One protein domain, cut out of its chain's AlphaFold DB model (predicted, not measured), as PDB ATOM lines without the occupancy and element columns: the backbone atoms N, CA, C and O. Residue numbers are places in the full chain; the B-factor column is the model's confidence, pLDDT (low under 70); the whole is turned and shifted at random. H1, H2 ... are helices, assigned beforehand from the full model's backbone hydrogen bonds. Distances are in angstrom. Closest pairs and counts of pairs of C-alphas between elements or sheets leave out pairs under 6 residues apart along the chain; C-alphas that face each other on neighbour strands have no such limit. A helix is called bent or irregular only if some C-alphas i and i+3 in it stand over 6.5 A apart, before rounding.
ATOM      1  N   PRO A 149     -43.065   2.349  24.508       96.69
ATOM      2  CA  PRO A 149     -43.184   2.130  23.066       96.69
ATOM      3  C   PRO A 149     -42.058   1.288  22.442       96.69
ATOM      4  O   PRO A 149     -42.286   0.645  21.422       96.69
ATOM      5  N   TYR A 150     -40.867   1.219  23.056       94.31
ATOM      6  CA  TYR A 150     -39.719   0.447  22.547       94.31
ATOM      7  C   TYR A 150     -39.988  -1.052  22.428       94.31
ATOM      8  O   TYR A 150     -39.298  -1.740  21.680       94.31
ATOM      9  N   SER A 151     -40.969  -1.571  23.165       94.69
ATOM     10  CA  SER A 151     -41.331  -2.988  23.155       94.69
ATOM     11  C   SER A 151     -42.722  -3.255  22.586       94.69
ATOM     12  O   SER A 151     -43.237  -4.350  22.800       94.69
ATOM     13  N   PHE A 152     -43.319  -2.313  21.843       96.38
ATOM     14  CA  PHE A 152     -44.700  -2.408  21.352       96.38
ATOM     15  C   PHE A 152     -45.049  -3.772  20.729       96.38
ATOM     16  O   PHE A 152     -45.999  -4.429  21.144       96.38
ATOM     17  N   TYR A 153     -44.217  -4.271  19.812       95.50
ATOM     18  CA  TYR A 153     -44.428  -5.561  19.141       95.50
ATOM     19  C   TYR A 153     -44.397  -6.783  20.076       95.50
ATOM     20  O   TYR A 153     -44.826  -7.874  19.692       95.50
ATOM     21  N   GLN A 154     -43.891  -6.635  21.300       95.31
ATOM     22  CA  GLN A 154     -43.829  -7.683  22.323       95.31
ATOM     23  C   GLN A 154     -45.026  -7.642  23.280       95.31
ATOM     24  O   GLN A 154     -45.186  -8.559  24.081       95.31
ATOM     25  N   TRP A 155     -45.863  -6.606  23.220       96.88
ATOM     26  CA  TRP A 155     -46.978  -6.445  24.144       96.88
ATOM     27  C   TRP A 155     -48.062  -7.500  23.929       96.88
ATOM     28  O   TRP A 155     -48.371  -7.902  22.801       96.88
ATOM     29  N   THR A 156     -48.693  -7.910  25.030       96.81
ATOM     30  CA  THR A 156     -49.981  -8.601  24.964       96.81
ATOM     31  C   THR A 156     -51.059  -7.615  24.525       96.81
ATOM     32  O   THR A 156     -50.946  -6.410  24.755       96.81
ATOM     33  N   TYR A 157     -52.126  -8.130  23.921       96.69
ATOM     34  CA  TYR A 157     -53.261  -7.308  23.506       96.69
ATOM     35  C   TYR A 157     -53.867  -6.522  24.686       96.69
ATOM     36  O   TYR A 157     -54.109  -5.322  24.581       96.69
ATOM     37  N   GLU A 158     -54.005  -7.157  25.856       96.94
ATOM     38  CA  GLU A 158     -54.473  -6.501  27.085       96.94
ATOM     39  C   GLU A 158     -53.560  -5.343  27.524       96.94
ATOM     40  O   GLU A 158     -54.038  -4.269  27.893       96.94
ATOM     41  N   TYR A 159     -52.238  -5.532  27.443       97.50
ATOM     42  CA  TYR A 159     -51.283  -4.479  27.777       97.50
ATOM     43  C   TYR A 159     -51.410  -3.290  26.820       97.50
ATOM     44  O   TYR A 159     -51.456  -2.140  27.262       97.50
ATOM     45  N   ALA A 160     -51.536  -3.561  25.519       97.69
ATOM     46  CA  ALA A 160     -51.715  -2.523  24.516       97.69
ATOM     47  C   ALA A 160     -53.026  -1.743  24.713       97.69
ATOM     48  O   ALA A 160     -53.013  -0.516  24.625       97.69
ATOM     49  N   ILE A 161     -54.127  -2.418  25.082       97.81
ATOM     50  CA  ILE A 161     -55.382  -1.759  25.475       97.81
ATOM     51  C   ILE A 161     -55.141  -0.783  26.630       97.81
ATOM     52  O   ILE A 161     -55.587   0.364  26.574       97.81
ATOM     53  N   ASN A 162     -54.458  -1.224  27.688       97.50
ATOM     54  CA  ASN A 162     -54.214  -0.382  28.859       97.50
ATOM     55  C   ASN A 162     -53.372   0.852  28.512       97.50
ATOM     56  O   ASN A 162     -53.654   1.934  29.023       97.50
ATOM     57  N   PHE A 163     -52.419   0.723  27.588       97.69
ATOM     58  CA  PHE A 163     -51.642   1.853  27.086       97.69
ATOM     59  C   PHE A 163     -52.510   2.869  26.317       97.69
ATOM     60  O   PHE A 163     -52.518   4.056  26.644       97.69
ATOM     61  N   ILE A 164     -53.311   2.430  25.336       97.56
ATOM     62  CA  ILE A 164     -54.122   3.354  24.514       97.56
ATOM     63  C   ILE A 164     -55.292   3.999  25.285       97.56
ATOM     64  O   ILE A 164     -55.840   5.025  24.858       97.56
ATOM     65  N   LYS A 165     -55.674   3.430  26.439       96.50
ATOM     66  CA  LYS A 165     -56.672   3.995  27.364       96.50
ATOM     67  C   LYS A 165     -56.207   5.279  28.050       96.50
ATOM     68  O   LYS A 165     -57.057   6.069  28.443       96.50
ATOM     69  N   MET A 166     -54.899   5.528  28.154       92.56
ATOM     70  CA  MET A 166     -54.347   6.669  28.903       92.56
ATOM     71  C   MET A 166     -54.721   8.049  28.328       92.56
ATOM     72  O   MET A 166     -54.459   9.072  28.951       92.56
ATOM     73  N   GLY A 167     -55.322   8.120  27.135       90.00
ATOM     74  CA  GLY A 167     -55.802   9.366  26.516       90.00
ATOM     75  C   GLY A 167     -54.690  10.251  25.943       90.00
ATOM     76  O   GLY A 167     -54.861  10.823  24.874       90.00
ATOM     77  N   HIS A 168     -53.522  10.285  26.584       95.44
ATOM     78  CA  HIS A 168     -52.317  10.985  26.134       95.44
ATOM     79  C   HIS A 168     -51.241  10.034  25.573       95.44
ATOM     80  O   HIS A 168     -50.083  10.418  25.435       95.44
ATOM     81  N   CYS A 169     -51.609   8.799  25.207       96.94
ATOM     82  CA  CYS A 169     -50.696   7.796  24.638       96.94
ATOM     83  C   CYS A 169     -49.895   8.313  23.427       96.94
ATOM     84  O   CYS A 169     -48.693   8.070  23.354       96.94
ATOM     85  N   LYS A 170     -50.500   9.131  22.551       97.75
ATOM     86  CA  LYS A 170     -49.794   9.793  21.439       97.75
ATOM     87  C   LYS A 170     -48.587  10.602  21.913       97.75
ATOM     88  O   LYS A 170     -47.513  10.485  21.334       97.75
ATOM     89  N   LYS A 171     -48.742  11.376  22.991       98.06
ATOM     90  CA  LYS A 171     -47.664  12.191  23.569       98.06
ATOM     91  C   LYS A 171     -46.513  11.311  24.087       98.06
ATOM     92  O   LYS A 171     -45.354  11.680  23.931       98.06
ATOM     93  N   ILE A 172     -46.821  10.133  24.645       98.12
ATOM     94  CA  ILE A 172     -45.806   9.150  25.075       98.12
ATOM     95  C   ILE A 172     -45.029   8.628  23.861       98.12
ATOM     96  O   ILE A 172     -43.802   8.592  23.887       98.12
ATOM     97  N   VAL A 173     -45.733   8.262  22.785       98.00
ATOM     98  CA  VAL A 173     -45.106   7.770  21.548       98.00
ATOM     99  C   VAL A 173     -44.253   8.859  20.893       98.00
ATOM    100  O   VAL A 173     -43.137   8.579  20.472       98.00
ATOM    101  N   GLN A 174     -44.720  10.110  20.869       97.75
ATOM    102  CA  GLN A 174     -43.950  11.256  20.365       97.75
ATOM    103  C   GLN A 174     -42.643  11.462  21.136       97.75
ATOM    104  O   GLN A 174     -41.597  11.664  20.523       97.75
ATOM    105  N   LEU A 175     -42.690  11.373  22.468       98.00
ATOM    106  CA  LEU A 175     -41.491  11.473  23.296       98.00
ATOM    107  C   LEU A 175     -40.523  10.308  23.031       98.00
ATOM    108  O   LEU A 175     -39.325  10.537  22.894       98.00
ATOM    109  N   ALA A 176     -41.037   9.084  22.890       96.75
ATOM    110  CA  ALA A 176     -40.240   7.899  22.565       96.75
ATOM    111  C   ALA A 176     -39.551   8.007  21.190       96.75
ATOM    112  O   ALA A 176     -38.380   7.653  21.042       96.75
ATOM    113  N   ILE A 177     -40.269   8.527  20.188       96.25
ATOM    114  CA  ILE A 177     -39.728   8.802  18.853       96.25
ATOM    115  C   ILE A 177     -38.583   9.809  18.953       96.25
ATOM    116  O   ILE A 177     -37.511   9.557  18.408       96.25
ATOM    117  N   ALA A 178     -38.786  10.926  19.657       96.00
ATOM    118  CA  ALA A 178     -37.776  11.971  19.798       96.00
ATOM    119  C   ALA A 178     -36.524  11.495  20.555       96.00
ATOM    120  O   ALA A 178     -35.415  11.782  20.112       96.00
ATOM    121  N   ASP A 179     -36.694  10.720  21.633       94.50
ATOM    122  CA  ASP A 179     -35.594  10.107  22.397       94.50
ATOM    123  C   ASP A 179     -34.748   9.158  21.530       94.50
ATOM    124  O   ASP A 179     -33.516   9.170  21.563       94.50
ATOM    125  N   LYS A 180     -35.390   8.362  20.663       91.62
ATOM    126  CA  LYS A 180     -34.654   7.526  19.702       91.62
ATOM    127  C   LYS A 180     -34.044   8.322  18.564       91.62
ATOM    128  O   LYS A 180     -32.916   8.018  18.181       91.62
ATOM    129  N   ALA A 181     -34.747   9.316  18.035       91.00
ATOM    130  CA  ALA A 181     -34.281  10.124  16.917       91.00
ATOM    131  C   ALA A 181     -33.051  10.969  17.274       91.00
ATOM    132  O   ALA A 181     -32.171  11.109  16.427       91.00
ATOM    133  N   SER A 182     -32.952  11.480  18.511       86.25
ATOM    134  CA  SER A 182     -31.765  12.215  18.975       86.25
ATOM    135  C   SER A 182     -30.516  11.332  19.001       86.25
ATOM    136  O   SER A 182     -29.436  11.777  18.622       86.25
ATOM    137  N   SER A 183     -30.671  10.061  19.384       82.75
ATOM    138  CA  SER A 183     -29.570   9.096  19.450       82.75
ATOM    139  C   SER A 183     -29.235   8.475  18.091       82.75
ATOM    140  O   SER A 183     -28.068   8.323  17.734       82.75
ATOM    141  N   ASN A 184     -30.255   8.029  17.353       83.00
ATOM    142  CA  ASN A 184     -30.110   7.364  16.066       83.00
ATOM    143  C   ASN A 184     -31.436   7.395  15.262       83.00
ATOM    144  O   ASN A 184     -32.329   6.572  15.507       83.00
ATOM    145  N   PRO A 185     -31.541   8.277  14.250       81.31
ATOM    146  CA  PRO A 185     -32.749   8.470  13.444       81.31
ATOM    147  C   PRO A 185     -33.287   7.220  12.737       81.31
ATOM    148  O   PRO A 185     -34.474   7.156  12.429       81.31
ATOM    149  N   GLN A 186     -32.457   6.197  12.500       83.38
ATOM    150  CA  GLN A 186     -32.883   4.988  11.780       83.38
ATOM    151  C   GLN A 186     -33.949   4.175  12.534       83.38
ATOM    152  O   GLN A 186     -34.608   3.319  11.951       83.38
ATOM    153  N   TYR A 187     -34.110   4.424  13.836       78.81
ATOM    154  CA  TYR A 187     -35.058   3.716  14.686       78.81
ATOM    155  C   TYR A 187     -36.442   4.364  14.746       78.81
ATOM    156  O   TYR A 187     -37.316   3.808  15.395       78.81
ATOM    157  N   VAL A 188     -36.678   5.491  14.069       85.25
ATOM    158  CA  VAL A 188     -37.981   6.182  14.116       85.25
ATOM    159  C   VAL A 188     -39.112   5.328  13.531       85.25
ATOM    160  O   VAL A 188     -40.171   5.234  14.142       85.25
ATOM    161  N   GLY A 189     -38.866   4.617  12.426       88.88
ATOM    162  CA  GLY A 189     -39.901   3.808  11.764       88.88
ATOM    163  C   GLY A 189     -40.430   2.630  12.594       88.88
ATOM    164  O   GLY A 189     -41.462   2.053  12.271       88.88
ATOM    165  N   MET A 190     -39.773   2.257  13.703       92.06
ATOM    166  CA  MET A 190     -40.293   1.193  14.575       92.06
ATOM    167  C   MET A 190     -41.565   1.602  15.332       92.06
ATOM    168  O   MET A 190     -42.229   0.738  15.906       92.06
ATOM    169  N   PHE A 191     -41.880   2.900  15.369       96.19
ATOM    170  CA  PHE A 191     -43.020   3.451  16.101       96.19
ATOM    171  C   PHE A 191     -44.255   3.682  15.235       96.19
ATOM    172  O   PHE A 191     -45.306   3.946  15.811       96.19
ATOM    173  N   ASP A 192     -44.150   3.576  13.906       95.62
ATOM    174  CA  ASP A 192     -45.183   4.018  12.959       95.62
ATOM    175  C   ASP A 192     -46.560   3.422  13.275       95.62
ATOM    176  O   ASP A 192     -47.526   4.159  13.454       95.62
ATOM    177  N   ASP A 193     -46.628   2.102  13.473       97.25
ATOM    178  CA  ASP A 193     -47.879   1.412  13.800       97.25
ATOM    179  C   ASP A 193     -48.494   1.900  15.122       97.25
ATOM    180  O   ASP A 193     -49.697   2.146  15.209       97.25
ATOM    181  N   LEU A 194     -47.680   2.058  16.172       97.75
ATOM    182  CA  LEU A 194     -48.181   2.529  17.464       97.75
ATOM    183  C   LEU A 194     -48.564   4.010  17.409       97.75
ATOM    184  O   LEU A 194     -49.520   4.417  18.072       97.75
ATOM    185  N   PHE A 195     -47.834   4.813  16.636       97.31
ATOM    186  CA  PHE A 195     -48.147   6.216  16.420       97.31
ATOM    187  C   PHE A 195     -49.493   6.358  15.713       97.31
ATOM    188  O   PHE A 195     -50.348   7.069  16.230       97.31
ATOM    189  N   GLU A 196     -49.717   5.626  14.618       97.00
ATOM    190  CA  GLU A 196     -50.990   5.607  13.889       97.00
ATOM    191  C   GLU A 196     -52.148   5.181  14.803       97.00
ATOM    192  O   GLU A 196     -53.168   5.866  14.881       97.00
ATOM    193  N   ILE A 197     -51.967   4.105  15.579       97.88
ATOM    194  CA  ILE A 197     -52.968   3.659  16.559       97.88
ATOM    195  C   ILE A 197     -53.266   4.757  17.582       97.88
ATOM    196  O   ILE A 197     -54.419   4.933  17.957       97.88
ATOM    197  N   CYS A 198     -52.255   5.481  18.064       97.62
ATOM    198  CA  CYS A 198     -52.432   6.524  19.072       97.62
ATOM    199  C   CYS A 198     -52.917   7.864  18.501       97.62
ATOM    200  O   CYS A 198     -53.333   8.718  19.285       97.62
ATOM    201  N   ASP A 199     -52.867   8.061  17.181       96.56
ATOM    202  CA  ASP A 199     -53.197   9.332  16.530       96.56
ATOM    203  C   ASP A 199     -54.699   9.648  16.570       96.56
ATOM    204  O   ASP A 199     -55.102  10.813  16.592       96.56
ATOM    205  N   TYR A 200     -55.540   8.615  16.681       96.75
ATOM    206  CA  TYR A 200     -56.979   8.791  16.837       96.75
ATOM    207  C   TYR A 200     -57.332   9.484  18.159       96.75
ATOM    208  O   TYR A 200     -56.857   9.126  19.243       96.75
ATOM    209  N   SER A 201     -58.245  10.455  18.080       90.31
ATOM    210  CA  SER A 201     -58.629  11.319  19.201       90.31
ATOM    211  C   SER A 201     -59.402  10.584  20.302       90.31
ATOM    212  O   SER A 201     -59.175  10.829  21.490       90.31
ATOM    213  N   ASN A 202     -60.268   9.633  19.945       95.56
ATOM    214  CA  ASN A 202     -61.094   8.890  20.895       95.56
ATOM    215  C   ASN A 202     -60.623   7.439  21.084       95.56
ATOM    216  O   ASN A 202     -59.955   6.852  20.238       95.56
ATOM    217  N   PHE A 203     -60.983   6.857  22.228       96.94
ATOM    218  CA  PHE A 203     -60.555   5.510  22.604       96.94
ATOM    219  C   PHE A 203     -61.100   4.412  21.677       96.94
ATOM    220  O   PHE A 203     -60.381   3.451  21.414       96.94
ATOM    221  N   GLN A 204     -62.332   4.544  21.177       97.81
ATOM    222  CA  GLN A 204     -62.954   3.508  20.353       97.81
ATOM    223  C   GLN A 204     -62.222   3.338  19.018       97.81
ATOM    224  O   GLN A 204     -61.965   2.211  18.600       97.81
ATOM    225  N   ASP A 205     -61.816   4.439  18.393       97.81
ATOM    226  CA  ASP A 205     -61.063   4.400  17.143       97.81
ATOM    227  C   ASP A 205     -59.645   3.861  17.350       97.81
ATOM    228  O   ASP A 205     -59.206   2.995  16.590       97.81
ATOM    229  N   ARG A 206     -58.969   4.251  18.445       98.19
ATOM    230  CA  ARG A 206     -57.685   3.634  18.833       98.19
ATOM    231  C   ARG A 206     -57.825   2.123  19.023       98.19
ATOM    232  O   ARG A 206     -56.970   1.363  18.577       98.19
ATOM    233  N   LEU A 207     -58.904   1.674  19.665       98.19
ATOM    234  CA  LEU A 207     -59.180   0.253  19.876       98.19
ATOM    235  C   LEU A 207     -59.435  -0.478  18.549       98.19
ATOM    236  O   LEU A 207     -58.908  -1.567  18.343       98.19
ATOM    237  N   ASN A 208     -60.186   0.123  17.626       98.19
ATOM    238  CA  ASN A 208     -60.433  -0.444  16.298       98.19
ATOM    239  C   ASN A 208     -59.133  -0.577  15.479       98.19
ATOM    240  O   ASN A 208     -58.900  -1.613  14.845       98.19
ATOM    241  N   ALA A 209     -58.264   0.438  15.531       98.06
ATOM    242  CA  ALA A 209     -56.943   0.408  14.904       98.06
ATOM    243  C   ALA A 209     -56.048  -0.674  15.533       98.06
ATOM    244  O   ALA A 209     -55.457  -1.486  14.820       98.06
ATOM    245  N   LEU A 210     -56.029  -0.760  16.868       98.06
ATOM    246  CA  LEU A 210     -55.293  -1.784  17.607       98.06
ATOM    247  C   LEU A 210     -55.754  -3.206  17.245       98.06
ATOM    248  O   LEU A 210     -54.921  -4.082  17.019       98.06
ATOM    249  N   ASN A 211     -57.065  -3.435  17.133       97.69
ATOM    250  CA  ASN A 211     -57.634  -4.723  16.712       97.69
ATOM    251  C   ASN A 211     -57.164  -5.114  15.314       97.69
ATOM    252  O   ASN A 211     -56.788  -6.262  15.070       97.69
ATOM    253  N   SER A 212     -57.179  -4.146  14.398       97.50
ATOM    254  CA  SER A 212     -56.728  -4.342  13.023       97.50
ATOM    255  C   SER A 212     -55.235  -4.684  12.975       97.50
ATOM    256  O   SER A 212     -54.845  -5.605  12.256       97.50
ATOM    257  N   PHE A 213     -54.416  -4.015  13.792       97.62
ATOM    258  CA  PHE A 213     -52.990  -4.304  13.942       97.62
ATOM    259  C   PHE A 213     -52.730  -5.721  14.479       97.62
ATOM    260  O   PHE A 213     -52.009  -6.482  13.837       97.62
ATOM    261  N   TYR A 214     -53.343  -6.109  15.605       97.19
ATOM    262  CA  TYR A 214     -53.128  -7.432  16.215       97.19
ATOM    263  C   TYR A 214     -53.546  -8.570  15.272       97.19
ATOM    264  O   TYR A 214     -52.762  -9.491  15.026       97.19
ATOM    265  N   LYS A 215     -54.693  -8.416  14.592       96.38
ATOM    266  CA  LYS A 215     -55.131  -9.341  13.540       96.38
ATOM    267  C   LYS A 215     -54.107  -9.466  12.405       96.38
ATOM    268  O   LYS A 215     -53.870 -10.570  11.922       96.38
ATOM    269  N   ARG A 216     -53.497  -8.353  11.976       95.56
ATOM    270  CA  ARG A 216     -52.486  -8.327  10.904       95.56
ATOM    271  C   ARG A 216     -51.204  -9.067  11.291       95.56
ATOM    272  O   ARG A 216     -50.629  -9.740  10.442       95.56
ATOM    273  N   ILE A 217     -50.771  -8.965  12.546       94.62
ATOM    274  CA  ILE A 217     -49.544  -9.620  13.035       94.62
ATOM    275  C   ILE A 217     -49.778 -11.038  13.583       94.62
ATOM    276  O   ILE A 217     -48.848 -11.644  14.115       94.62
ATOM    277  N   GLY A 218     -50.999 -11.571  13.460       90.19
ATOM    278  CA  GLY A 218     -51.346 -12.923  13.901       90.19
ATOM    279  C   GLY A 218     -51.337 -13.101  15.421       90.19
ATOM    280  O   GLY A 218     -50.998 -14.184  15.897       90.19
ATOM    281  N   LYS A 219     -51.663 -12.041  16.170       83.62
ATOM    282  CA  LYS A 219     -51.782 -12.046  17.634       83.62
ATOM    283  C   LYS A 219     -53.193 -11.710  18.099       83.62
ATOM    284  O   LYS A 219     -53.942 -11.073  17.328       83.62
TER     285      LYS A 219
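AT A GLANCE: This is residues 149 to 219 of the 219 residues of the protein "Putative HD domain-containing protein" of viral metagenome (UniProt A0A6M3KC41). Two long helices, H3 and H4, lie side by side as a helical hairpin, and a second pair, H2 and H5, stands across the hairpin's open end. Short H1 packs with its first residues across one side of the hairpin, near residues 172 to 176 of H3 and 191 to 194 of H4. The printed part has 71 residues with five named helices, in the order H1, H2, H3, H4, H5, and no named strand; the class is all helix. It is compact, with a radius of gyration of the C-alphas of 11.8 A, and spans 32 by 25 by 16 A.

IN THESE COORDINATES: H1, residues 149 to 154, begins with C-alpha 149 at (-43.184, 2.130, 23.066) and is 9.9 A long; it is irregular, with C-alphas 150 and 153 8.4 A apart. H2, residues 157 to 164, is 10.7 A long. H3, residues 169 to 183, is 21.8 A long and ends with C-alpha 183 at (-29.570, 9.096, 19.450). H4, residues 185 to 199, is 20.7 A long; it is irregular, with C-alphas 190 and 193 7.6 A apart. H5, residues 203 to 216, is 19.8 A long and ends with C-alpha 216 at (-52.486, -8.327, 10.904).

HOW THE PARTS SIT: H4 is the hub, touching H1, H3 and H5. H3 and H4 touch as a hairpin, at a shallow tilt of 4 degrees, opposite ways; their closest C-alphas, Lys 170 and Cys 198, are 4.8 A apart. H4 touches H5 with residues 193 to 199 alone, at a steep tilt of 56 degrees, opposite ways; the closest C-alphas, Ile 197 and Arg 206, are 5.2 A apart. H5 also touches H2, opposite ways, at a steep tilt of 37 degrees, only just past shallow; the closest C-alphas, Ile 164 and Arg 206, are 6.7 A apart. H1 is about perpendicular to H3, at 74 degrees, and touches it; the closest C-alphas, Pro 149 and Val 173, are 6.1 A apart. H1 also touches H4, about perpendicular at 76 degrees; the closest C-alphas, Pro 149 and Phe 191, are 7.1 A apart. H1 and H5 are apart, and so are H3 and H5. The helix packing is mostly crossed: 1 of 5 touching pairs is at a shallow tilt. Each O i to N i+4 pair is within hydrogen-bond range in H2 and H5, against 10 of 11 in H3, 5 of 11 in H4 and 0 of 2 in H1; for O i to N i+3, H4 has 8 of 12 and H1 has 2 of 3.

THE WHOLE: The two C-alphas farthest apart, those of Ser 183 and Gln 204, are 33.9 A apart. The printed part has no cut and ends at Lys 219, the chain's last residue. The four links between the helices are tight. The mean pLDDT of the printed part is 94.7, and no printed residue is under 70.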